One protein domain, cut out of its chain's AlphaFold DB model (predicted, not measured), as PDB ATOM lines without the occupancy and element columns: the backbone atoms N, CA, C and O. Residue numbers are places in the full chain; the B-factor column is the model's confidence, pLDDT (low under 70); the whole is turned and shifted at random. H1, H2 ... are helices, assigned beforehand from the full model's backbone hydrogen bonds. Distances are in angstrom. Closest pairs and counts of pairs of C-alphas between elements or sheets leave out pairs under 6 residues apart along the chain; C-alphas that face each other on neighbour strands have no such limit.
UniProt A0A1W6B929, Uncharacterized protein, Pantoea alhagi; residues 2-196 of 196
ATOM      1  N   GLN A   2     159.310 130.013 118.783       65.69
ATOM      2  CA  GLN A   2     160.470 130.047 119.702       65.69
ATOM      3  C   GLN A   2     160.163 129.649 121.165       65.69
ATOM      4  O   GLN A   2     160.903 128.853 121.740       65.69
ATOM      5  N   LEU A   3     159.041 130.103 121.744       64.50
ATOM      6  CA  LEU A   3     158.677 129.775 123.134       64.50
ATOM      7  C   LEU A   3     158.327 128.287 123.332       64.50
ATOM      8  O   LEU A   3     158.711 127.682 124.326       64.50
ATOM      9  N   THR A   4     157.644 127.664 122.367       65.12
ATOM     10  CA  THR A   4     157.269 126.241 122.436       65.12
ATOM     11  C   THR A   4     158.483 125.328 122.279       65.12
ATOM     12  O   THR A   4     158.592 124.344 123.007       65.12
ATOM     13  N   HIS A   5     159.449 125.683 121.420       76.31
ATOM     14  CA  HIS A   5     160.738 124.979 121.362       76.31
ATOM     15  C   HIS A   5     161.519 125.134 122.671       76.31
ATOM     16  O   HIS A   5     162.126 124.171 123.143       76.31
ATOM     17  N   PHE A   6     161.475 126.318 123.290       74.12
ATOM     18  CA  PHE A   6     162.110 126.529 124.584       74.12
ATOM     19  C   PHE A   6     161.439 125.716 125.693       74.12
ATOM     20  O   PHE A   6     162.156 125.094 126.463       74.12
ATOM     21  N   LEU A   7     160.107 125.620 125.739       77.25
ATOM     22  CA  LEU A   7     159.356 124.965 126.823       77.25
ATOM     23  C   LEU A   7     159.172 123.453 126.658       77.25
ATOM     24  O   LEU A   7     159.342 122.720 127.628       77.25
ATOM     25  N   SER A   8     158.915 122.960 125.447       83.12
ATOM     26  CA  SER A   8     158.740 121.521 125.160       83.12
ATOM     27  C   SER A   8     159.997 120.836 124.618       83.12
ATOM     28  O   SER A   8     160.128 119.615 124.684       83.12
ATOM     29  N   GLY A   9     160.941 121.612 124.092       87.19
ATOM     30  CA  GLY A   9     162.176 121.119 123.501       87.19
ATOM     31  C   GLY A   9     162.073 121.027 121.985       87.19
ATOM     32  O   GLY A   9     160.983 120.950 121.402       87.19
ATOM     33  N   ARG A  10     163.235 121.101 121.332       89.44
ATOM     34  CA  ARG A  10     163.319 121.206 119.876       89.44
ATOM     35  C   ARG A  10     162.788 119.947 119.197       89.44
ATOM     36  O   ARG A  10     161.862 120.049 118.403       89.44
ATOM     37  N   TYR A  11     163.301 118.781 119.583       91.56
ATOM     38  CA  TYR A  11     162.964 117.520 118.929       91.56
ATOM     39  C   TYR A  11     161.489 117.156 119.067       91.56
ATOM     40  O   TYR A  11     160.876 116.710 118.102       91.56
ATOM     41  N   PHE A  12     160.897 117.376 120.241       92.75
ATOM     42  CA  PHE A  12     159.470 117.126 120.435       92.75
ATOM     43  C   PHE A  12     158.592 118.059 119.585       92.75
ATOM     44  O   PHE A  12     157.609 117.620 118.987       92.75
ATOM     45  N   SER A  13     158.965 119.337 119.482       92.38
ATOM     46  CA  SER A  13     158.247 120.301 118.638       92.38
ATOM     47  C   SER A  13     158.341 119.936 117.154       92.38
ATOM     48  O   SER A  13     157.326 119.947 116.456       92.38
ATOM     49  N   ASP A  14     159.528 119.541 116.688       92.62
ATOM     50  CA  ASP A  14     159.745 119.088 115.310       92.62
ATOM     51  C   ASP A  14     158.927 117.814 115.027       92.62
ATOM     52  O   ASP A  14     158.289 117.677 113.983       92.62
ATOM     53  N   LEU A  15     158.856 116.902 116.002       93.50
ATOM     54  CA  LEU A  15     158.072 115.669 115.923       93.50
ATOM     55  C   LEU A  15     156.559 115.930 115.827       93.50
ATOM     56  O   LEU A  15     155.856 115.192 115.123       93.50
ATOM     57  N   LEU A  16     156.059 116.960 116.520       94.06
ATOM     58  CA  LEU A  16     154.679 117.440 116.417       94.06
ATOM     59  C   LEU A  16     154.401 118.068 115.051       94.06
ATOM     60  O   LEU A  16     153.377 117.751 114.444       94.06
ATOM     61  N   GLN A  17     155.301 118.923 114.560       93.31
ATOM     62  CA  GLN A  17     155.161 119.555 113.250       93.31
ATOM     63  C   GLN A  17     155.131 118.503 112.135       93.31
ATOM     64  O   GLN A  17     154.159 118.446 111.382       93.31
ATOM     65  N   HIS A  18     156.115 117.605 112.108       93.50
ATOM     66  CA  HIS A  18     156.162 116.508 111.144       93.50
ATOM     67  C   HIS A  18     154.897 115.639 111.206       93.50
ATOM     68  O   HIS A  18     154.371 115.196 110.191       93.50
ATOM     69  N   GLY A  19     154.362 115.404 112.408       92.38
ATOM     70  CA  GLY A  19     153.112 114.666 112.572       92.38
ATOM     71  C   GLY A  19     151.907 115.347 111.932       92.38
ATOM     72  O   GLY A  19     151.092 114.679 111.297       92.38
ATOM     73  N   ARG A  20     151.800 116.673 112.072       93.12
ATOM     74  CA  ARG A  20     150.727 117.457 111.446       93.12
ATOM     75  C   ARG A  20     150.821 117.404 109.926       93.12
ATOM     76  O   ARG A  20     149.804 117.197 109.276       93.12
ATOM     77  N   GLU A  21     152.025 117.542 109.378       92.25
ATOM     78  CA  GLU A  21     152.273 117.442 107.934       92.25
ATOM     79  C   GLU A  21     151.849 116.068 107.396       92.25
ATOM     80  O   GLU A  21     151.100 115.988 106.425       92.25
ATOM     81  N   VAL A  22     152.224 114.988 108.088       90.31
ATOM     82  CA  VAL A  22     151.806 113.623 107.739       90.31
ATOM     83  C   VAL A  22     150.288 113.446 107.820       90.31
ATOM     84  O   VAL A  22     149.696 112.856 106.918       90.31
ATOM     85  N   ASP A  23     149.634 113.945 108.872       91.69
ATOM     86  CA  ASP A  23     148.178 113.826 109.011       91.69
ATOM     87  C   ASP A  23     147.422 114.613 107.922       91.69
ATOM     88  O   ASP A  23     146.383 114.142 107.453       91.69
ATOM     89  N   ILE A  24     147.961 115.751 107.462       90.25
ATOM     90  CA  ILE A  24     147.440 116.502 106.305       90.25
ATOM     91  C   ILE A  24     147.621 115.703 105.008       90.25
ATOM     92  O   ILE A  24     146.692 115.609 104.211       90.25
ATOM     93  N   THR A  25     148.786 115.095 104.784       88.88
ATOM     94  CA  THR A  25     149.023 114.242 103.607       88.88
ATOM     95  C   THR A  25     148.065 113.047 103.589       88.88
ATOM     96  O   THR A  25     147.476 112.730 102.559       88.88
ATOM     97  N   ILE A  26     147.834 112.414 104.742       88.06
ATOM     98  CA  ILE A  26     146.892 111.293 104.866       88.06
ATOM     99  C   ILE A  26     145.446 111.735 104.590       88.06
ATOM    100  O   ILE A  26     144.690 110.987 103.970       88.06
ATOM    101  N   SER A  27     145.037 112.925 105.044       88.31
ATOM    102  CA  SER A  27     143.656 113.391 104.866       88.31
ATOM    103  C   SER A  27     143.307 113.714 103.411       88.31
ATOM    104  O   SER A  27     142.144 113.570 103.035       88.31
ATOM    105  N   ARG A  28     144.301 114.068 102.584       87.19
ATOM    106  CA  ARG A  28     144.133 114.318 101.141       87.19
ATOM    107  C   ARG A  28     143.786 113.063 100.335       87.19
ATOM    108  O   ARG A  28     143.163 113.198  99.289       87.19
ATOM    109  N   LYS A  29     144.141 111.865 100.827       79.19
ATOM    110  CA  LYS A  29     143.874 110.561 100.177       79.19
ATOM    111  C   LYS A  29     144.304 110.492  98.701       79.19
ATOM    112  O   LYS A  29     143.682 109.794  97.906       79.19
ATOM    113  N   ASP A  30     145.347 111.222  98.333       81.94
ATOM    114  CA  ASP A  30     145.861 111.292  96.970       81.94
ATOM    115  C   ASP A  30     147.227 110.590  96.857       81.94
ATOM    116  O   ASP A  30     147.792 110.066  97.828       81.94
ATOM    117  N   ASP A  31     147.791 110.600  95.649       83.81
ATOM    118  CA  ASP A  31     149.087 109.984  95.354       83.81
ATOM    119  C   ASP A  31     150.249 110.610  96.160       83.81
ATOM    120  O   ASP A  31     151.350 110.054  96.185       83.81
ATOM    121  N   SER A  32     150.039 111.728  96.872       82.94
ATOM    122  CA  SER A  32     151.068 112.311  97.738       82.94
ATOM    123  C   SER A  32     151.448 111.377  98.889       82.94
ATOM    124  O   SER A  32     152.628 111.290  99.232       82.94
ATOM    125  N   LEU A  33     150.504 110.591  99.421       83.50
ATOM    126  CA  LEU A  33     150.790 109.596 100.455       83.50
ATOM    127  C   LEU A  33     151.605 108.412  99.898       83.50
ATOM    128  O   LEU A  33     152.475 107.890 100.595       83.50
ATOM    129  N   LEU A  34     151.420 108.046  98.622       84.25
ATOM    130  CA  LEU A  34     152.237 107.017  97.959       84.25
ATOM    131  C   LEU A  34     153.696 107.449  97.785       84.25
ATOM    132  O   LEU A  34     154.580 106.599  97.797       84.25
ATOM    133  N   ARG A  35     153.967 108.756  97.669       84.38
ATOM    134  CA  ARG A  35     155.340 109.293  97.612       84.38
ATOM    135  C   ARG A  35     156.086 109.181  98.944       84.38
ATOM    136  O   ARG A  35     157.308 109.262  98.954       84.38
ATOM    137  N   HIS A  36     155.369 108.969 100.047       82.00
ATOM    138  CA  HIS A  36     155.940 108.807 101.386       82.00
ATOM    139  C   HIS A  36     156.135 107.330 101.780       82.00
ATOM    140  O   HIS A  36     156.498 107.048 102.922       82.00
ATOM    141  N   SER A  37     155.887 106.381 100.865       85.81
ATOM    142  CA  SER A  37     155.960 104.941 101.132       85.81
ATOM    143  C   SER A  37     156.542 104.160  99.950       85.81
ATOM    144  O   SER A  37     156.045 104.226  98.823       85.81
ATOM    145  N   THR A  38     157.575 103.359 100.203       87.62
ATOM    146  CA  THR A  38     158.144 102.439  99.206       87.62
ATOM    147  C   THR A  38     157.504 101.053  99.305       87.62
ATOM    148  O   THR A  38     156.979 100.664 100.349       87.62
ATOM    149  N   ILE A  39     157.553 100.275  98.218       86.50
ATOM    150  CA  ILE A  39     157.059  98.884  98.210       86.50
ATOM    151  C   ILE A  39     157.797  98.044  99.264       86.50
ATOM    152  O   ILE A  39     157.178  97.226  99.943       86.50
ATOM    153  N   ASP A  40     159.097  98.274  99.452       86.69
ATOM    154  CA  ASP A  40     159.892  97.566 100.457       86.69
ATOM    155  C   ASP A  40     159.455  97.907 101.881       86.69
ATOM    156  O   ASP A  40     159.328  97.013 102.715       86.69
ATOM    157  N   MET A  41     159.150  99.179 102.151       86.69
ATOM    158  CA  MET A  41     158.613  99.616 103.439       86.69
ATOM    159  C   MET A  41     157.248  98.971 103.716       86.69
ATOM    160  O   MET A  41     157.011  98.459 104.808       86.69
ATOM    161  N   GLU A  42     156.368  98.919 102.718       89.19
ATOM    162  CA  GLU A  42     155.061  98.260 102.831       89.19
ATOM    163  C   GLU A  42     155.184  96.766 103.100       89.19
ATOM    164  O   GLU A  42     154.487  96.242 103.967       89.19
ATOM    165  N   ARG A  43     156.094  96.083 102.397       87.62
ATOM    166  CA  ARG A  43     156.403  94.668 102.632       87.62
ATOM    167  C   ARG A  43     157.002  94.444 104.012       87.62
ATOM    168  O   ARG A  43     156.688  93.446 104.651       87.62
ATOM    169  N   TRP A  44     157.836  95.363 104.488       87.12
ATOM    170  CA  TRP A  44     158.447  95.268 105.808       87.12
ATOM    171  C   TRP A  44     157.406  95.347 106.928       87.12
ATOM    172  O   TRP A  44     157.381  94.478 107.795       87.12
ATOM    173  N   PHE A  45     156.496  96.327 106.868       87.75
ATOM    174  CA  PHE A  45     155.406  96.479 107.844       87.75
ATOM    175  C   PHE A  45     154.231  95.511 107.629       87.75
ATOM    176  O   PHE A  45     153.340  95.436 108.473       87.75
ATOM    177  N   ALA A  46     154.208  94.773 106.515       84.56
ATOM    178  CA  ALA A  46     153.242  93.708 106.255       84.56
ATOM    179  C   ALA A  46     153.537  92.409 107.019       84.56
ATOM    180  O   ALA A  46     152.662  91.544 107.081       84.56
ATOM    181  N   LYS A  47     154.759  92.259 107.542       86.88
ATOM    182  CA  LYS A  47     155.192  91.079 108.293       86.88
ATOM    183  C   LYS A  47     154.376  90.893 109.570       86.88
ATOM    184  O   LYS A  47     153.822  91.847 110.121       86.88
ATOM    185  N   SER A  48     154.316  89.654 110.054       77.19
ATOM    186  CA  SER A  48     153.626  89.348 111.306       77.19
ATOM    187  C   SER A  48     154.292  90.059 112.495       77.19
ATOM    188  O   SER A  48     155.492  90.338 112.488       77.19
ATOM    189  N   SER A  49     153.532  90.336 113.560       71.12
ATOM    190  CA  SER A  49     154.057  91.009 114.761       71.12
ATOM    191  C   SER A  49     155.236  90.272 115.415       71.12
ATOM    192  O   SER A  49     156.016  90.897 116.127       71.12
ATOM    193  N   HIS A  50     155.372  88.963 115.177       75.00
ATOM    194  CA  HIS A  50     156.468  88.134 115.688       75.00
ATOM    195  C   HIS A  50     157.782  88.332 114.916       75.00
ATOM    196  O   HIS A  50     158.851  88.092 115.468       75.00
ATOM    197  N   GLU A  51     157.708  88.789 113.665       79.88
ATOM    198  CA  GLU A  51     158.865  89.043 112.794       79.88
ATOM    199  C   GLU A  51     159.407  90.472 112.921       79.88
ATOM    200  O   GLU A  51     160.492  90.778 112.422       79.88
ATOM    201  N   MET A  52     158.655  91.368 113.565       78.62
ATOM    202  CA  MET A  52     159.069  92.750 113.784       78.62
ATOM    203  C   MET A  52     159.866  92.892 115.087       78.62
ATOM    204  O   MET A  52     159.559  92.232 116.084       78.62
ATOM    205  N   PRO A  53     160.868  93.789 115.131       77.94
ATOM    206  CA  PRO A  53     161.566  94.087 116.373       77.94
ATOM    207  C   PRO A  53     160.571  94.603 117.416       77.94
ATOM    208  O   PRO A  53     159.768  95.501 117.134       77.94
ATOM    209  N   LYS A  54     160.631  94.037 118.630       76.44
ATOM    210  CA  LYS A  54     159.782  94.461 119.748       76.44
ATOM    211  C   LYS A  54     160.006  95.947 120.007       76.44
ATOM    212  O   LYS A  54     161.107  96.367 120.358       76.44
ATOM    213  N   GLN A  55     158.950  96.735 119.838       79.81
ATOM    214  CA  GLN A  55     159.002  98.161 120.115       79.81
ATOM    215  C   GLN A  55     159.086  98.401 121.616       79.81
ATOM    216  O   GLN A  55     158.325  97.824 122.395       79.81
ATOM    217  N   ASN A  56     159.998  99.282 122.018       84.88
ATOM    218  CA  ASN A  56     160.125  99.664 123.411       84.88
ATOM    219  C   ASN A  56     159.098 100.755 123.751       84.88
ATOM    220  O   ASN A  56     159.344 101.935 123.517       84.88
ATOM    221  N   GLY A  57     157.957 100.359 124.321       88.00
ATOM    222  CA  GLY A  57     156.933 101.284 124.824       88.00
ATOM    223  C   GLY A  57     157.291 101.967 126.151       88.00
ATOM    224  O   GLY A  57     156.528 102.805 126.631       88.00
ATOM    225  N   PHE A  58     158.442 101.644 126.751       92.31
ATOM    226  CA  PHE A  58     158.868 102.181 128.044       92.31
ATOM    227  C   PHE A  58     158.918 103.715 128.106       92.31
ATOM    228  O   PHE A  58     158.437 104.259 129.098       92.31
ATOM    229  N   PRO A  59     159.396 104.455 127.080       93.00
ATOM    230  CA  PRO A  59     159.372 105.916 127.124       93.00
ATOM    231  C   PRO A  59     157.957 106.485 127.264       93.00
ATOM    232  O   PRO A  59     157.763 107.519 127.893       93.00
ATOM    233  N   LEU A  60     156.953 105.809 126.702       93.62
ATOM    234  CA  LEU A  60     155.565 106.244 126.793       93.62
ATOM    235  C   LEU A  60     154.976 105.950 128.180       93.62
ATOM    236  O   LEU A  60     154.300 106.804 128.750       93.62
ATOM    237  N   ALA A  61     155.292 104.780 128.742       95.38
ATOM    238  CA  ALA A  61     154.909 104.411 130.103       95.38
ATOM    239  C   ALA A  61     155.564 105.321 131.155       95.38
ATOM    240  O   ALA A  61     154.905 105.755 132.095       95.38
ATOM    241  N   LEU A  62     156.839 105.671 130.968       96.44
ATOM    242  CA  LEU A  62     157.546 106.591 131.853       96.44
ATOM    243  C   LEU A  62     156.956 108.007 131.779       96.44
ATOM    244  O   LEU A  62     156.823 108.658 132.808       96.44
ATOM    245  N   ALA A  63     156.538 108.464 130.593       95.62
ATOM    246  CA  ALA A  63     155.858 109.751 130.449       95.62
ATOM    247  C   ALA A  63     154.526 109.774 131.213       95.62
ATOM    248  O   ALA A  63     154.247 110.740 131.918       95.62
ATOM    249  N   LEU A  64     153.739 108.694 131.126       96.31
ATOM    250  CA  LEU A  64     152.509 108.542 131.910       96.31
ATOM    251  C   LEU A  64     152.779 108.571 133.412       96.31
ATOM    252  O   LEU A  64     152.067 109.253 134.143       96.31
ATOM    253  N   LEU A  65     153.805 107.849 133.868       97.62
ATOM    254  CA  LEU A  65     154.182 107.829 135.276       97.62
ATOM    255  C   LEU A  65     154.535 109.235 135.769       97.62
ATOM    256  O   LEU A  65     154.010 109.671 136.788       97.62
ATOM    257  N   LEU A  66     155.374 109.966 135.031       97.94
ATOM    258  CA  LEU A  66     155.751 111.329 135.404       97.94
ATOM    259  C   LEU A  66     154.544 112.276 135.404       97.94
ATOM    260  O   LEU A  66     154.386 113.050 136.343       97.94
ATOM    261  N   PHE A  67     153.654 112.178 134.412       97.88
ATOM    262  CA  PHE A  67     152.399 112.931 134.394       97.88
ATOM    263  C   PHE A  67     151.522 112.649 135.610       97.88
ATOM    264  O   PHE A  67     150.997 113.589 136.197       97.88
ATOM    265  N   LEU A  68     151.382 111.383 136.008       97.88
ATOM    266  CA  LEU A  68     150.610 111.002 137.190       97.88
ATOM    267  C   LEU A  68     151.226 111.549 138.477       97.88
ATOM    268  O   LEU A  68     150.490 112.029 139.331       97.88
ATOM    269  N   LEU A  69     152.553 111.500 138.611       98.31
ATOM    270  CA  LEU A  69     153.238 112.027 139.790       98.31
ATOM    271  C   LEU A  69     153.073 113.546 139.906       98.31
ATOM    272  O   LEU A  69     152.714 114.032 140.973       98.31
ATOM    273  N   VAL A  70     153.277 114.289 138.812       98.44
ATOM    274  CA  VAL A  70     153.084 115.749 138.797       98.44
ATOM    275  C   VAL A  70     151.625 116.098 139.085       98.44
ATOM    276  O   VAL A  70     151.354 116.889 139.981       98.44
ATOM    277  N   PHE A  71     150.682 115.439 138.407       98.31
ATOM    278  CA  PHE A  71     149.251 115.633 138.638       98.31
ATOM    279  C   PHE A  71     148.849 115.348 140.090       98.31
ATOM    280  O   PHE A  71     148.073 116.101 140.667       98.31
ATOM    281  N   ALA A  72     149.371 114.280 140.697       97.44
ATOM    282  CA  ALA A  72     149.067 113.938 142.082       97.44
ATOM    283  C   ALA A  72     149.573 115.009 143.059       97.44
ATOM    284  O   ALA A  72     148.853 115.352 143.995       97.44
ATOM    285  N   LEU A  73     150.773 115.556 142.829       97.94
ATOM    286  CA  LEU A  73     151.316 116.656 143.629       97.94
ATOM    287  C   LEU A  73     150.481 117.929 143.461       97.94
ATOM    288  O   LEU A  73     150.078 118.515 144.464       97.94
ATOM    289  N   ASP A  74     150.154 118.309 142.222       97.81
ATOM    290  CA  ASP A  74     149.306 119.472 141.933       97.81
ATOM    291  C   ASP A  74     147.930 119.334 142.602       97.81
ATOM    292  O   ASP A  74     147.465 120.249 143.278       97.81
ATOM    293  N   MET A  75     147.286 118.167 142.474       96.00
ATOM    294  CA  MET A  75     145.984 117.896 143.087       96.00
ATOM    295  C   MET A  75     146.043 117.919 144.612       96.00
ATOM    296  O   MET A  75     145.142 118.471 145.242       96.00
ATOM    297  N   LEU A  76     147.085 117.335 145.209       94.38
ATOM    298  CA  LEU A  76     147.275 117.329 146.656       94.38
ATOM    299  C   LEU A  76     147.408 118.758 147.193       94.38
ATOM    300  O   LEU A  76     146.718 119.121 148.144       94.38
ATOM    301  N   THR A  77     148.249 119.576 146.559       95.25
ATOM    302  CA  THR A  77     148.453 120.972 146.956       95.25
ATOM    303  C   THR A  77     147.209 121.823 146.705       95.25
ATOM    304  O   THR A  77     146.832 122.611 147.568       95.25
ATOM    305  N   MET A  78     146.509 121.625 145.586       95.00
ATOM    306  CA  MET A  78     145.247 122.317 145.303       95.00
ATOM    307  C   MET A  78     144.180 122.011 146.363       95.00
ATOM    308  O   MET A  78     143.516 122.921 146.853       95.00
ATOM    309  N   LEU A  79     144.013 120.739 146.734       93.25
ATOM    310  CA  LEU A  79     143.042 120.321 147.747       93.25
ATOM    311  C   LEU A  79     143.402 120.860 149.139       93.25
ATOM    312  O   LEU A  79     142.521 121.321 149.861       93.25
ATOM    313  N   ALA A  80     144.694 120.897 149.483       91.00
ATOM    314  CA  ALA A  80     145.168 121.483 150.737       91.00
ATOM    315  C   ALA A  80     144.836 122.983 150.869       91.00
ATOM    316  O   ALA A  80     144.644 123.471 151.981       91.00
ATOM    317  N   MET A  81     144.713 123.709 149.751       87.75
ATOM    318  CA  MET A  81     144.327 125.126 149.743       87.75
ATOM    319  C   MET A  81     142.826 125.364 149.978       87.75
ATOM    320  O   MET A  81     142.421 126.511 150.166       87.75
ATOM    321  N   VAL A  82     141.990 124.317 149.997       87.38
ATOM    322  CA  VAL A  82     140.535 124.434 150.204       87.38
ATOM    323  C   VAL A  82     140.059 123.507 151.340       87.38
ATOM    324  O   VAL A  82     139.267 122.588 151.118       87.38
ATOM    325  N   PRO A  83     140.507 123.741 152.590       80.88
ATOM    326  CA  PRO A  83     140.283 122.816 153.707       80.88
ATOM    327  C   PRO A  83     138.830 122.763 154.205       80.88
ATOM    328  O   PRO A  83     138.464 121.854 154.942       80.88
ATOM    329  N   SER A  84     137.986 123.726 153.827       86.56
ATOM    330  CA  SER A  84     136.598 123.847 154.298       86.56
ATOM    331  C   SER A  84     135.583 123.000 153.516       86.56
ATOM    332  O   SER A  84     134.384 123.069 153.790       86.56
ATOM    333  N   LEU A  85     136.029 122.202 152.541       88.25
ATOM    334  CA  LEU A  85     135.150 121.346 151.744       88.25
ATOM    335  C   LEU A  85     134.622 120.145 152.557       88.25
ATOM    336  O   LEU A  85     135.403 119.437 153.192       88.25
ATOM    337  N   PRO A  86     133.316 119.827 152.470       91.75
ATOM    338  CA  PRO A  86     132.770 118.572 152.979       91.75
ATOM    339  C   PRO A  86     133.500 117.356 152.393       91.75
ATOM    340  O   PRO A  86     133.787 117.328 151.194       91.75
ATOM    341  N   TYR A  87     133.714 116.309 153.200       89.69
ATOM    342  CA  TYR A  87     134.440 115.103 152.773       89.69
ATOM    343  C   TYR A  87     133.962 114.498 151.438       89.69
ATOM    344  O   TYR A  87     134.816 114.165 150.614       89.69
ATOM    345  N   PRO A  88     132.646 114.393 151.147       93.31
ATOM    346  CA  PRO A  88     132.187 113.864 149.862       93.31
ATOM    347  C   PRO A  88     132.601 114.732 148.667       93.31
ATOM    348  O   PRO A  88     132.959 114.205 147.616       93.31
ATOM    349  N   LEU A  89     132.592 116.060 148.826       91.56
ATOM    350  CA  LEU A  89     133.003 116.988 147.772       91.56
ATOM    351  C   LEU A  89     134.519 116.976 147.583       91.56
ATOM    352  O   LEU A  89     134.987 116.997 146.449       91.56
ATOM    353  N   HIS A  90     135.276 116.866 148.672       90.31
ATOM    354  CA  HIS A  90     136.728 116.714 148.621       90.31
ATOM    355  C   HIS A  90     137.132 115.433 147.867       90.31
ATOM    356  O   HIS A  90     137.991 115.463 146.987       90.31
ATOM    357  N   ALA A  91     136.451 114.313 148.140       91.75
ATOM    358  CA  ALA A  91     136.647 113.062 147.411       91.75
ATOM    359  C   ALA A  91     136.252 113.188 145.930       91.75
ATOM    360  O   ALA A  91     136.999 112.743 145.059       91.75
ATOM    361  N   LEU A  92     135.116 113.821 145.625       94.25
ATOM    362  CA  LEU A  92     134.668 114.035 144.248       94.25
ATOM    363  C   LEU A  92     135.671 114.876 143.445       94.25
ATOM    364  O   LEU A  92     136.015 114.507 142.322       94.25
ATOM    365  N   LEU A  93     136.175 115.964 144.038       93.81
ATOM    366  CA  LEU A  93     137.187 116.835 143.439       93.81
ATOM    367  C   LEU A  93     138.527 116.134 143.234       93.81
ATOM    368  O   LEU A  93     139.273 116.546 142.360       93.81
ATOM    369  N   PHE A  94     138.832 115.070 143.976       93.25
ATOM    370  CA  PHE A  94     140.001 114.241 143.703       93.25
ATOM    371  C   PHE A  94     139.722 113.192 142.615       93.25
ATOM    372  O   PHE A  94     140.425 113.126 141.604       93.25
ATOM    373  N   PHE A  95     138.691 112.364 142.799       94.81
ATOM    374  CA  PHE A  95     138.450 111.190 141.958       94.81
ATOM    375  C   PHE A  95     137.978 111.539 140.549       94.81
ATOM    376  O   PHE A  95     138.472 110.944 139.593       94.81
ATOM    377  N   ALA A  96     137.055 112.493 140.394       96.19
ATOM    378  CA  ALA A  96     136.519 112.837 139.080       96.19
ATOM    379  C   ALA A  96     137.614 113.321 138.105       96.19
ATOM    380  O   ALA A  96     137.746 112.718 137.032       96.19
ATOM    381  N   PRO A  97     138.457 114.321 138.441       95.88
ATOM    382  CA  PRO A  97     139.542 114.714 137.550       95.88
ATOM    383  C   PRO A  97     140.611 113.627 137.422       95.88
ATOM    384  O   PRO A  97     141.130 113.458 136.325       95.88
ATOM    385  N   SER A  98     140.894 112.837 138.466       96.81
ATOM    386  CA  SER A  98     141.857 111.726 138.375       96.81
ATOM    387  C   SER A  98     141.438 110.673 137.346       96.81
ATOM    388  O   SER A  98     142.246 110.256 136.516       96.81
ATOM    389  N   ILE A  99     140.165 110.265 137.348       97.56
ATOM    390  CA  ILE A  99     139.628 109.293 136.385       97.56
ATOM    391  C   ILE A  99     139.705 109.859 134.966       97.56
ATOM    392  O   ILE A  99     140.200 109.187 134.060       97.56
ATOM    393  N   LEU A 100     139.271 111.108 134.768       97.12
ATOM    394  CA  LEU A 100     139.341 111.770 133.464       97.12
ATOM    395  C   LEU A 100     140.788 111.909 132.979       97.12
ATOM    396  O   LEU A 100     141.079 111.657 131.805       97.12
ATOM    397  N   PHE A 101     141.710 112.251 133.876       97.69
ATOM    398  CA  PHE A 101     143.132 112.360 133.582       97.69
ATOM    399  C   PHE A 101     143.713 111.012 133.144       97.69
ATOM    400  O   PHE A 101     144.372 110.938 132.109       97.69
ATOM    401  N   ILE A 102     143.417 109.926 133.862       96.88
ATOM    402  CA  ILE A 102     143.887 108.581 133.512       96.88
ATOM    403  C   ILE A 102     143.307 108.136 132.164       96.88
ATOM    404  O   ILE A 102     144.062 107.777 131.260       96.88
ATOM    405  N   LEU A 103     141.982 108.186 131.991       97.69
ATOM    406  CA  LEU A 103     141.318 107.710 130.772       97.69
ATOM    407  C   LEU A 103     141.772 108.478 129.528       97.69
ATOM    408  O   LEU A 103     142.025 107.880 128.476       97.69
ATOM    409  N   SER A 104     141.916 109.797 129.642       97.00
ATOM    410  CA  SER A 104     142.374 110.632 128.532       97.00
ATOM    411  C   SER A 104     143.837 110.364 128.173       97.00
ATOM    412  O   SER A 104     144.157 110.219 126.992       97.00
ATOM    413  N   ASN A 105     144.717 110.190 129.164       97.38
ATOM    414  CA  ASN A 105     146.118 109.855 128.924       97.38
ATOM    415  C   ASN A 105     146.295 108.443 128.345       97.38
ATOM    416  O   ASN A 105     147.095 108.263 127.425       97.38
ATOM    417  N   LEU A 106     145.514 107.451 128.786       96.88
ATOM    418  CA  LEU A 106     145.492 106.118 128.168       96.88
ATOM    419  C   LEU A 106     144.995 106.177 126.718       96.88
ATOM    420  O   LEU A 106     145.579 105.553 125.831       96.88
ATOM    421  N   THR A 107     143.969 106.985 126.447       97.25
ATOM    422  CA  THR A 107     143.475 107.205 125.081       97.25
ATOM    423  C   THR A 107     144.548 107.854 124.208       97.25
ATOM    424  O   THR A 107     144.804 107.402 123.092       97.25
ATOM    425  N   ALA A 108     145.243 108.870 124.715       97.31
ATOM    426  CA  ALA A 108     146.341 109.516 124.008       97.31
ATOM    427  C   ALA A 108     147.519 108.561 123.759       97.31
ATOM    428  O   ALA A 108     148.037 108.517 122.643       97.31
ATOM    429  N   THR A 109     147.877 107.736 124.745       96.25
ATOM    430  CA  THR A 109     148.877 106.657 124.633       96.25
ATOM    431  C   THR A 109     148.530 105.716 123.486       96.25
ATOM    432  O   THR A 109     149.358 105.447 122.615       96.25
ATOM    433  N   TYR A 110     147.276 105.261 123.444       95.56
ATOM    434  CA  TYR A 110     146.763 104.418 122.374       95.56
ATOM    435  C   TYR A 110     146.860 105.105 121.004       95.56
ATOM    436  O   TYR A 110     147.316 104.498 120.033       95.56
ATOM    437  N   LEU A 111     146.493 106.388 120.911       97.00
ATOM    438  CA  LEU A 111     146.608 107.160 119.671       97.00
ATOM    439  C   LEU A 111     148.070 107.301 119.212       97.00
ATOM    440  O   LEU A 111     148.337 107.150 118.018       97.00
ATOM    441  N   ILE A 112     149.011 107.530 120.134       96.25
ATOM    442  CA  ILE A 112     150.450 107.592 119.832       96.25
ATOM    443  C   ILE A 112     150.942 106.237 119.313       96.25
ATOM    444  O   ILE A 112     151.587 106.192 118.267       96.25
ATOM    445  N   ALA A 113     150.577 105.134 119.973       93.62
ATOM    446  CA  ALA A 113     150.932 103.781 119.537       93.62
ATOM    447  C   ALA A 113     150.356 103.430 118.151       93.62
ATOM    448  O   ALA A 113     150.930 102.634 117.412       93.62
ATOM    449  N   ARG A 114     149.243 104.063 117.757       93.12
ATOM    450  CA  ARG A 114     148.657 103.984 116.408       93.12
ATOM    451  C   ARG A 114     149.269 104.972 115.405       93.12
ATOM    452  O   ARG A 114     148.770 105.069 114.287       93.12
ATOM    453  N   GLY A 115     150.296 105.731 115.783       93.31
ATOM    454  CA  GLY A 115     150.951 106.710 114.912       93.31
ATOM    455  C   GLY A 115     150.096 107.946 114.609       93.31
ATOM    456  O   GLY A 115     150.270 108.567 113.557       93.31
ATOM    457  N   LYS A 116     149.130 108.293 115.472       95.06
ATOM    458  CA  LYS A 116     148.281 109.489 115.326       95.06
ATOM    459  C   LYS A 116     148.850 110.669 116.107       95.06
ATOM    460  O   LYS A 116     149.044 110.583 117.318       95.06
ATOM    461  N   THR A 117     149.027 111.810 115.439       95.75
ATOM    462  CA  THR A 117     149.587 113.022 116.067       95.75
ATOM    463  C   THR A 117     148.659 113.613 117.124       95.75
ATOM    464  O   THR A 117     149.136 114.262 118.049       95.75
ATOM    465  N   ALA A 118     147.353 113.337 117.053       96.31
ATOM    466  CA  ALA A 118     146.378 113.754 118.061       96.31
ATOM    467  C   ALA A 118     146.773 113.336 119.491       96.31
ATOM    468  O   ALA A 118     146.646 114.137 120.413       96.31
ATOM    469  N   GLY A 119     147.318 112.127 119.682       96.69
ATOM    470  CA  GLY A 119     147.782 111.695 121.004       96.69
ATOM    471  C   GLY A 119     149.014 112.472 121.480       96.69
ATOM    472  O   GLY A 119     149.101 112.845 122.646       96.69
ATOM    473  N   LEU A 120     149.932 112.804 120.567       96.06
ATOM    474  CA  LEU A 120     151.112 113.615 120.880       96.06
ATOM    475  C   LEU A 120     150.731 115.066 121.222       96.06
ATOM    476  O   LEU A 120     151.322 115.673 122.111       96.06
ATOM    477  N   LEU A 121     149.715 115.609 120.545       96.25
ATOM    478  CA  LEU A 121     149.134 116.914 120.865       96.25
ATOM    479  C   LEU A 121     148.471 116.914 122.240       96.25
ATOM    480  O   LEU A 121     148.643 117.878 122.980       96.25
ATOM    481  N   TRP A 122     147.774 115.836 122.606       97.38
ATOM    482  CA  TRP A 122     147.230 115.675 123.954       97.38
ATOM    483  C   TRP A 122     148.338 115.672 125.009       97.38
ATOM    484  O   TRP A 122     148.268 116.439 125.963       97.38
ATOM    485  N   TYR A 123     149.401 114.889 124.800       96.62
ATOM    486  CA  TYR A 123     150.572 114.874 125.687       96.62
ATOM    487  C   TYR A 123     151.210 116.256 125.816       96.62
ATOM    488  O   TYR A 123     151.560 116.675 126.915       96.62
ATOM    489  N   SER A 124     151.318 116.989 124.706       96.00
ATOM    490  CA  SER A 124     151.750 118.383 124.729       96.00
ATOM    491  C   SER A 124     150.804 119.235 125.579       96.00
ATOM    492  O   SER A 124     151.274 120.013 126.398       96.00
ATOM    493  N   GLY A 125     149.488 119.102 125.417       96.25
ATOM    494  CA  GLY A 125     148.497 119.830 126.213       96.25
ATOM    495  C   GLY A 125     148.658 119.574 127.711       96.25
ATOM    496  O   GLY A 125     148.843 120.525 128.465       96.25
ATOM    497  N   VAL A 126     148.691 118.298 128.108       97.25
ATOM    498  CA  VAL A 126     148.892 117.862 129.500       97.25
ATOM    499  C   VAL A 126     150.202 118.402 130.071       97.25
ATOM    500  O   VAL A 126     150.227 118.950 131.169       97.25
ATOM    501  N   TYR A 127     151.295 118.313 129.311       96.81
ATOM    502  CA  TYR A 127     152.597 118.825 129.735       96.81
ATOM    503  C   TYR A 127     152.570 120.324 130.063       96.81
ATOM    504  O   TYR A 127     153.150 120.738 131.064       96.81
ATOM    505  N   HIS A 128     151.898 121.142 129.246       95.56
ATOM    506  CA  HIS A 128     151.802 122.582 129.506       95.56
ATOM    507  C   HIS A 128     150.781 122.908 130.600       95.56
ATOM    508  O   HIS A 128     151.018 123.831 131.375       95.56
ATOM    509  N   SER A 129     149.667 122.171 130.687       96.56
ATOM    510  CA  SER A 129     148.657 122.409 131.723       96.56
ATOM    511  C   SER A 129     149.190 122.086 133.114       96.56
ATOM    512  O   SER A 129     148.955 122.863 134.031       96.56
ATOM    513  N   LEU A 130     149.949 120.994 133.255       97.38
ATOM    514  CA  LEU A 130     150.622 120.651 134.508       97.38
ATOM    515  C   LEU A 130     151.673 121.705 134.873       97.38
ATOM    516  O   LEU A 130     151.675 122.191 135.993       97.38
ATOM    517  N   ALA A 131     152.488 122.158 133.910       96.81
ATOM    518  CA  ALA A 131     153.442 123.246 134.152       96.81
ATOM    519  C   ALA A 131     152.752 124.499 134.710       96.81
ATOM    520  O   ALA A 131     153.213 125.097 135.678       96.81
ATOM    521  N   LEU A 132     151.643 124.895 134.081       97.25
ATOM    522  CA  LEU A 132     150.878 126.064 134.488       97.25
ATOM    523  C   LEU A 132     150.269 125.869 135.880       97.25
ATOM    524  O   LEU A 132     150.368 126.774 136.702       97.25
ATOM    525  N   ALA A 133     149.684 124.700 136.155       97.62
ATOM    526  CA  ALA A 133     149.121 124.371 137.459       97.62
ATOM    527  C   ALA A 133     150.190 124.421 138.561       97.62
ATOM    528  O   ALA A 133     150.022 125.180 139.514       97.62
ATOM    529  N   SER A 134     151.320 123.723 138.394       97.94
ATOM    530  CA  SER A 134     152.413 123.733 139.373       97.94
ATOM    531  C   SER A 134     152.973 125.141 139.606       97.94
ATOM    532  O   SER A 134     153.265 125.505 140.742       97.94
ATOM    533  N   LEU A 135     153.103 125.969 138.560       97.81
ATOM    534  CA  LEU A 135     153.575 127.355 138.697       97.81
ATOM    535  C   LEU A 135     152.580 128.241 139.458       97.81
ATOM    536  O   LEU A 135     152.995 129.033 140.304       97.81
ATOM    537  N   LEU A 136     151.280 128.114 139.177       98.00
ATOM    538  CA  LEU A 136     150.237 128.861 139.882       98.00
ATOM    539  C   LEU A 136     150.150 128.440 141.351       98.00
ATOM    540  O   LEU A 136     150.100 129.293 142.232       98.00
ATOM    541  N   LEU A 137     150.186 127.135 141.623       97.62
ATOM    542  CA  LEU A 137     150.168 126.600 142.982       97.62
ATOM    543  C   LEU A 137     151.431 126.982 143.759       97.62
ATOM    544  O   LEU A 137     151.331 127.338 144.930       97.62
ATOM    545  N   LEU A 138     152.602 126.990 143.111       97.75
ATOM    546  CA  LEU A 138     153.836 127.490 143.717       97.75
ATOM    547  C   LEU A 138     153.706 128.967 144.091       97.75
ATOM    548  O   LEU A 138     154.052 129.349 145.204       97.75
ATOM    549  N   PHE A 139     153.188 129.795 143.181       97.44
ATOM    550  CA  PHE A 139     152.960 131.210 143.457       97.44
ATOM    551  C   PHE A 139     152.010 131.403 144.646       97.44
ATOM    552  O   PHE A 139     152.331 132.155 145.564       97.44
ATOM    553  N   CYS A 140     150.887 130.682 144.677       96.12
ATOM    554  CA  CYS A 140     149.953 130.718 145.800       96.12
ATOM    555  C   CYS A 140     150.625 130.307 147.118       96.12
ATOM    556  O   CYS A 140     150.482 131.019 148.107       96.12
ATOM    557  N   ALA A 141     151.394 129.215 147.125       95.50
ATOM    558  CA  ALA A 141     152.103 128.739 148.313       95.50
ATOM    559  C   ALA A 141     153.157 129.743 148.819       95.50
ATOM    560  O   ALA A 141     153.322 129.919 150.025       95.50
ATOM    561  N   LEU A 142     153.840 130.445 147.908       96.25
ATOM    562  CA  LEU A 142     154.782 131.511 148.256       96.25
ATOM    563  C   LEU A 142     154.070 132.710 148.891       96.25
ATOM    564  O   LEU A 142     154.556 133.250 149.882       96.25
ATOM    565  N   VAL A 143     152.914 133.108 148.351       96.12
ATOM    566  CA  VAL A 143     152.110 134.219 148.884       96.12
ATOM    567  C   VAL A 143     151.541 133.887 150.265       96.12
ATOM    568  O   VAL A 143     151.495 134.760 151.129       96.12
ATOM    569  N   THR A 144     151.132 132.639 150.501       93.38
ATOM    570  CA  THR A 144     150.606 132.200 151.803       93.38
ATOM    571  C   THR A 144     151.696 131.863 152.822       93.38
ATOM    572  O   THR A 144     151.383 131.666 153.994       93.38
ATOM    573  N   GLY A 145     152.967 131.799 152.408       92.62
ATOM    574  CA  GLY A 145     154.086 131.409 153.270       92.62
ATOM    575  C   GLY A 145     154.117 129.914 153.613       92.62
ATOM    576  O   GLY A 145     154.805 129.512 154.551       92.62
ATOM    577  N   ASP A 146     153.392 129.078 152.866       93.56
ATOM    578  CA  ASP A 146     153.328 127.637 153.096       93.56
ATOM    579  C   ASP A 146     154.539 126.926 152.477       93.56
ATOM    580  O   ASP A 146     154.564 126.558 151.297       93.56
ATOM    581  N   MET A 147     155.572 126.727 153.298       94.38
ATOM    582  CA  MET A 147     156.829 126.112 152.864       94.38
ATOM    583  C   MET A 147     156.677 124.644 152.454       94.38
ATOM    584  O   MET A 147     157.419 124.178 151.585       94.38
ATOM    585  N   GLN A 148     155.721 123.911 153.032       94.88
ATOM    586  CA  GLN A 148     155.494 122.513 152.672       94.88
ATOM    587  C   GLN A 148     154.935 122.422 151.253       94.88
ATOM    588  O   GLN A 148     155.464 121.677 150.425       94.88
ATOM    589  N   ASN A 149     153.911 123.217 150.945       94.69
ATOM    590  CA  ASN A 149     153.347 123.263 149.599       94.69
ATOM    591  C   ASN A 149     154.339 123.836 148.575       94.69
ATOM    592  O   ASN A 149     154.409 123.328 147.455       94.69
ATOM    593  N   CYS A 150     155.188 124.796 148.961       96.31
ATOM    594  CA  CYS A 150     156.298 125.247 148.112       96.31
ATOM    595  C   CYS A 150     157.231 124.089 147.723       96.31
ATOM    596  O   CYS A 150     157.542 123.918 146.543       96.31
ATOM    597  N   LEU A 151     157.657 123.271 148.695       96.88
ATOM    598  CA  LEU A 151     158.532 122.120 148.448       96.88
ATOM    599  C   LEU A 151     157.883 121.123 147.477       96.88
ATOM    600  O   LEU A 151     158.533 120.679 146.529       96.88
ATOM    601  N   LEU A 152     156.602 120.798 147.684       97.12
ATOM    602  CA  LEU A 152     155.862 119.887 146.806       97.12
ATOM    603  C   LEU A 152     155.828 120.396 145.361       97.12
ATOM    604  O   LEU A 152     156.059 119.616 144.437       97.12
ATOM    605  N   MET A 153     155.619 121.698 145.155       97.81
ATOM    606  CA  MET A 153     155.602 122.284 143.813       97.81
ATOM    607  C   MET A 153     156.989 122.353 143.170       97.81
ATOM    608  O   MET A 153     157.112 122.148 141.963       97.81
ATOM    609  N   VAL A 154     158.059 122.547 143.946       97.69
ATOM    610  CA  VAL A 154     159.435 122.423 143.431       97.69
ATOM    611  C   VAL A 154     159.713 120.994 142.951       97.69
ATOM    612  O   VAL A 154     160.279 120.806 141.873       97.69
ATOM    613  N   ILE A 155     159.267 119.980 143.702       98.19
ATOM    614  CA  ILE A 155     159.370 118.572 143.290       98.19
ATOM    615  C   ILE A 155     158.540 118.321 142.021       98.19
ATOM    616  O   ILE A 155     159.037 117.692 141.085       98.19
ATOM    617  N   ALA A 156     157.313 118.847 141.946       98.06
ATOM    618  CA  ALA A 156     156.455 118.731 140.766       98.06
ATOM    619  C   ALA A 156     157.120 119.335 139.516       98.06
ATOM    620  O   ALA A 156     157.193 118.680 138.476       98.06
ATOM    621  N   LEU A 157     157.710 120.530 139.630       97.75
ATOM    622  CA  LEU A 157     158.447 121.179 138.541       97.75
ATOM    623  C   LEU A 157     159.699 120.393 138.123       97.75
ATOM    624  O   LEU A 157     160.014 120.324 136.934       97.75
ATOM    625  N   PHE A 158     160.397 119.759 139.068       97.81
ATOM    626  CA  PHE A 158     161.531 118.890 138.755       97.81
ATOM    627  C   PHE A 158     161.099 117.647 137.960       97.81
ATOM    628  O   PHE A 158     161.701 117.316 136.936       97.81
ATOM    629  N   LEU A 159     160.018 116.983 138.378       97.88
ATOM    630  CA  LEU A 159     159.448 115.838 137.659       97.88
ATOM    631  C   LEU A 159     158.924 116.236 136.274       97.88
ATOM    632  O   LEU A 159     159.170 115.534 135.290       97.88
ATOM    633  N   TRP A 160     158.271 117.393 136.179       96.81
ATOM    634  CA  TRP A 160     157.845 117.993 134.917       96.81
ATOM    635  C   TRP A 160     159.032 118.245 133.976       96.81
ATOM    636  O   TRP A 160     158.969 117.919 132.788       96.81
ATOM    637  N   PHE A 161     160.157 118.738 134.497       95.19
ATOM    638  CA  PHE A 161     161.384 118.873 133.713       95.19
ATOM    639  C   PHE A 161     161.918 117.506 133.240       95.19
ATOM    640  O   PHE A 161     162.418 117.380 132.119       95.19
ATOM    641  N   GLY A 162     161.730 116.448 134.033       95.75
ATOM    642  CA  GLY A 162     161.959 115.064 133.611       95.75
ATOM    643  C   GLY A 162     161.150 114.666 132.367       95.75
ATOM    644  O   GLY A 162     161.701 114.050 131.450       95.75
ATOM    645  N   CYS A 163     159.880 115.086 132.263       95.12
ATOM    646  CA  CYS A 163     159.057 114.859 131.064       95.12
ATOM    647  C   CYS A 163     159.681 115.499 129.822       95.12
ATOM    648  O   CYS A 163     159.729 114.883 128.757       95.12
ATOM    649  N   ARG A 164     160.210 116.722 129.959       94.44
ATOM    650  CA  ARG A 164     160.910 117.413 128.871       94.44
ATOM    651  C   ARG A 164     162.093 116.594 128.368       94.44
ATOM    652  O   ARG A 164     162.244 116.414 127.158       94.44
ATOM    653  N   TYR A 165     162.937 116.116 129.282       94.69
ATOM    654  CA  TYR A 165     164.101 115.304 128.927       94.69
ATOM    655  C   TYR A 165     163.674 114.034 128.182       94.69
ATOM    656  O   TYR A 165     164.212 113.713 127.122       94.69
ATOM    657  N   LEU A 166     162.636 113.364 128.685       95.75
ATOM    658  CA  LEU A 166     162.082 112.156 128.090       95.75
ATOM    659  C   LEU A 166     161.531 112.384 126.676       95.75
ATOM    660  O   LEU A 166     161.876 111.632 125.763       95.75
ATOM    661  N   PHE A 167     160.736 113.435 126.463       94.56
ATOM    662  CA  PHE A 167     160.174 113.784 125.151       94.56
ATOM    663  C   PHE A 167     161.225 114.134 124.100       94.56
ATOM    664  O   PHE A 167     160.989 113.954 122.905       94.56
ATOM    665  N   ASN A 168     162.396 114.596 124.534       95.19
ATOM    666  CA  ASN A 168     163.522 114.910 123.659       95.19
ATOM    667  C   ASN A 168     164.558 113.772 123.600       95.19
ATOM    668  O   ASN A 168     165.612 113.929 122.984       95.19
ATOM    669  N   SER A 169     164.266 112.618 124.208       94.94
ATOM    670  CA  SER A 169     165.138 111.448 124.167       94.94
ATOM    671  C   SER A 169     165.030 110.706 122.834       94.94
ATOM    672  O   SER A 169     163.963 110.608 122.222       94.94
ATOM    673  N   ARG A 170     166.140 110.090 122.412       93.81
ATOM    674  CA  ARG A 170     166.178 109.261 121.197       93.81
ATOM    675  C   ARG A 170     165.173 108.111 121.251       93.81
ATOM    676  O   ARG A 170     164.561 107.806 120.236       93.81
ATOM    677  N   ALA A 171     164.984 107.505 122.424       93.19
ATOM    678  CA  ALA A 171     164.067 106.384 122.605       93.19
ATOM    679  C   ALA A 171     162.607 106.792 122.349       93.19
ATOM    680  O   ALA A 171     161.904 106.113 121.605       93.19
ATOM    681  N   PHE A 172     162.169 107.923 122.912       95.06
ATOM    682  CA  PHE A 172     160.817 108.437 122.691       95.06
ATOM    683  C   PHE A 172     160.591 108.818 121.222       95.06
ATOM    684  O   PHE A 172     159.604 108.404 120.614       95.06
ATOM    685  N   ILE A 173     161.535 109.553 120.628       94.81
ATOM    686  CA  ILE A 173     161.448 109.997 119.231       94.81
ATOM    687  C   ILE A 173     161.396 108.795 118.283       94.81
ATOM    688  O   ILE A 173     160.532 108.743 117.409       94.81
ATOM    689  N   ALA A 174     162.283 107.813 118.471       93.56
ATOM    690  CA  ALA A 174     162.328 106.612 117.644       93.56
ATOM    691  C   ALA A 174     161.020 105.814 117.727       93.56
ATOM    692  O   ALA A 174     160.510 105.391 116.692       93.56
ATOM    693  N   PHE A 175     160.444 105.670 118.926       94.25
ATOM    694  CA  PHE A 175     159.159 104.998 119.113       94.25
ATOM    695  C   PHE A 175     158.027 105.694 118.342       94.25
ATOM    696  O   PHE A 175     157.298 105.056 117.582       94.25
ATOM    697  N   VAL A 176     157.898 107.018 118.481       95.31
ATOM    698  CA  VAL A 176     156.835 107.771 117.795       95.31
ATOM    699  C   VAL A 176     157.011 107.728 116.277       95.31
ATOM    700  O   VAL A 176     156.030 107.534 115.554       95.31
ATOM    701  N   LEU A 177     158.243 107.895 115.785       94.06
ATOM    702  CA  LEU A 177     158.536 107.798 114.356       94.06
ATOM    703  C   LEU A 177     158.221 106.401 113.825       94.06
ATOM    704  O   LEU A 177     157.559 106.299 112.799       94.06
ATOM    705  N   PHE A 178     158.594 105.342 114.544       92.88
ATOM    706  CA  PHE A 178     158.264 103.972 114.164       92.88
ATOM    707  C   PHE A 178     156.753 103.774 113.981       92.88
ATOM    708  O   PHE A 178     156.313 103.348 112.910       92.88
ATOM    709  N   CYS A 179     155.944 104.131 114.985       93.00
ATOM    710  CA  CYS A 179     154.487 103.980 114.926       93.00
ATOM    711  C   CYS A 179     153.868 104.791 113.778       93.00
ATOM    712  O   CYS A 179     152.926 104.346 113.116       93.00
ATOM    713  N   ARG A 180     154.397 105.991 113.520       93.94
ATOM    714  CA  ARG A 180     153.954 106.853 112.418       93.94
ATOM    715  C   ARG A 180     154.288 106.240 111.059       93.94
ATOM    716  O   ARG A 180     153.408 106.153 110.206       93.94
ATOM    717  N   THR A 181     155.517 105.768 110.881       92.62
ATOM    718  CA  THR A 181     155.973 105.103 109.657       92.62
ATOM    719  C   THR A 181     155.167 103.829 109.390       92.62
ATOM    720  O   THR A 181     154.707 103.626 108.268       92.62
ATOM    721  N   GLN A 182     154.872 103.037 110.427       91.94
ATOM    722  CA  GLN A 182     153.990 101.869 110.325       91.94
ATOM    723  C   GLN A 182     152.604 102.239 109.783       91.94
ATOM    724  O   GLN A 182     152.080 101.574 108.887       91.94
ATOM    725  N   ARG A 183     152.002 103.314 110.306       93.00
ATOM    726  CA  ARG A 183     150.696 103.797 109.844       93.00
ATOM    727  C   ARG A 183     150.740 104.252 108.384       93.00
ATOM    728  O   ARG A 183     149.822 103.920 107.637       93.00
ATOM    729  N   ILE A 184     151.775 104.989 107.978       92.31
ATOM    730  CA  ILE A 184     151.949 105.443 106.587       92.31
ATOM    731  C   ILE A 184     152.028 104.238 105.643       92.31
ATOM    732  O   ILE A 184     151.272 104.184 104.676       92.31
ATOM    733  N   ALA A 185     152.871 103.249 105.960       91.88
ATOM    734  CA  ALA A 185     153.025 102.038 105.154       91.88
ATOM    735  C   ALA A 185     151.703 101.270 105.010       91.88
ATOM    736  O   ALA A 185     151.314 100.883 103.908       91.88
ATOM    737  N   ALA A 186     150.975 101.082 106.114       90.62
ATOM    738  CA  ALA A 186     149.697 100.379 106.100       90.62
ATOM    739  C   ALA A 186     148.656 101.083 105.212       90.62
ATOM    740  O   ALA A 186     147.964 100.428 104.433       90.62
ATOM    741  N   LEU A 187     148.566 102.414 105.299       91.69
ATOM    742  CA  LEU A 187     147.633 103.201 104.492       91.69
ATOM    743  C   LEU A 187     148.028 103.228 103.012       91.69
ATOM    744  O   LEU A 187     147.167 103.043 102.154       91.69
ATOM    745  N   ALA A 188     149.312 103.402 102.700       90.81
ATOM    746  CA  ALA A 188     149.804 103.393 101.323       90.81
ATOM    747  C   ALA A 188     149.557 102.043 100.635       90.81
ATOM    748  O   ALA A 188     149.037 102.004  99.517       90.81
ATOM    749  N   ARG A 189     149.817 100.935 101.341       90.06
ATOM    750  CA  ARG A 189     149.502  99.586 100.859       90.06
ATOM    751  C   ARG A 189     148.007  99.418 100.584       90.06
ATOM    752  O   ARG A 189     147.644  98.907  99.530       90.06
ATOM    753  N   ALA A 190     147.147  99.854 101.508       90.19
ATOM    754  CA  ALA A 190     145.697  99.762 101.339       90.19
ATOM    755  C   ALA A 190     145.210 100.535 100.100       90.19
ATOM    756  O   ALA A 190     144.386 100.023  99.348       90.19
ATOM    757  N   MET A 191     145.760 101.725  99.839       89.19
ATOM    758  CA  MET A 191     145.429 102.500  98.638       89.19
ATOM    759  C   MET A 191     145.898 101.826  97.343       89.19
ATOM    760  O   MET A 191     145.150 101.816  96.371       89.19
ATOM    761  N   ARG A 192     147.107 101.241  97.312       87.44
ATOM    762  CA  ARG A 192     147.593 100.501  96.130       87.44
ATOM    763  C   ARG A 192     146.735  99.271  95.844       87.44
ATOM    764  O   ARG A 192     146.390  99.034  94.695       87.44
ATOM    765  N   LEU A 193     146.360  98.528  96.885       88.25
ATOM    766  CA  LEU A 193     145.487  97.360  96.755       88.25
ATOM    767  C   LEU A 193     144.069  97.721  96.303       88.25
ATOM    768  O   LEU A 193     143.451  96.917  95.631       88.25
ATOM    769  N   ALA A 194     143.559  98.902  96.656       87.50
ATOM    770  CA  ALA A 194     142.246  99.364  96.201       87.50
ATOM    771  C   ALA A 194     142.237  99.879  94.749       87.50
ATOM    772  O   ALA A 194     141.165 100.094  94.189       87.50
ATOM    773  N   ARG A 195     143.415 100.143  94.166       81.00
ATOM    774  CA  ARG A 195     143.581 100.677  92.803       81.00
ATOM    775  C   ARG A 195     143.898  99.589  91.769       81.00
ATOM    776  O   ARG A 195     143.714  99.844  90.580       81.00
ATOM    777  N   ASN A 196     144.391  98.437  92.221       64.38
ATOM    778  CA  ASN A 196     144.614  97.234  91.414       64.38
ATOM    779  C   ASN A 196     143.348  96.378  91.370       64.38
ATOM    780  O   ASN A 196     143.129  95.750  90.314       64.38
TER     781      ASN A 196
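Overview. This is residues 2 to 196 of the 196 residues of an uncharacterized protein of Pantoea alhagi (UniProt A0A1W6B929). Four long helices, H5 to H8, make an up-and-down bundle, each running against the one before it in the chain, and two more long helices, H2 and H9, lie side by side and carry the model on beyond one end of that bundle. H5, H7 and H8 pack together, while H6 and H7 spread as a V from their link; H4 packs on H9 in the far part. The printed part has 195 residues with nine named helices, H1 to H9 in chain order, and no named strand: the class is all helix. It is loose, with a radius of gyration of the C-alphas of 20.6 A, and elongated, 69 by 37 by 31 A.

Arrangement. Start at H7, residues 117 to 144, the longest helix by residues. It forms a hairpin with H6, residues 87 to 113, at a shallow tilt of 34 degrees, only just short of steep; their closest C-alphas are Ala 108 and Gly 119, 4.0 A. It forms another with H8, residues 147 to 167, at 21 degrees, closest at C-alphas 141 and 150, 5.5 A. H5, residues 58 to 80, touches H8 at a shallow tilt of 20 degrees, opposite ways, with the C-alphas of Val 70 and Ala 156 closest at 4.9 A. H6 and H8 are apart. Moving outward, H2, residues 10 to 28, touches H7 with residues 16 to 23 alone, closest at C-alphas 19 and 117, 5.2 A. H9, residues 170 to 195, touches H2 at a shallow tilt of 9 degrees, the same way, closest at C-alphas 173 and 15, 7.4 A. H4, residues 39 to 45, touches H9, closest at C-alphas 42 and 185, 4.9 A. H3, residues 31 to 34, only just touches H9, and H1, residues 2 to 8, only just touches H8, each with 3 pairs of C-alphas within 8 A, closest at C-alphas 34 and 188, 5.5 A, and 8 and 164, 5.9 A. Every O i to N i+4 pair is within hydrogen-bond range in H1, H2, H4, H5, H7, H8 and H9; in H6 it is 22 of 23, and H3 is too short for such a pair.

Along the chain. Find C-alpha 117 at (149.587, 113.022, 116.067); from there H7 runs 40.6 A to C-alpha 144 at (150.606, 132.200, 151.803). H6 measures 38.8 A, H5 32.8 A, H8 30.5 A and H2 27.7 A. H9 runs 37.3 A, ending at C-alpha 195, (143.581, 100.677, 92.803).

Size, cuts and confidence. The C-alphas of Gly 145 and Asn 196 are the two farthest apart, 71.3 A. The printed part has no cut. Look at residues 46 to 57 for the long link, H4 to H5. Mean pLDDT of the printed part is 91.6; residues 2 to 4 and residue 196 are under 70.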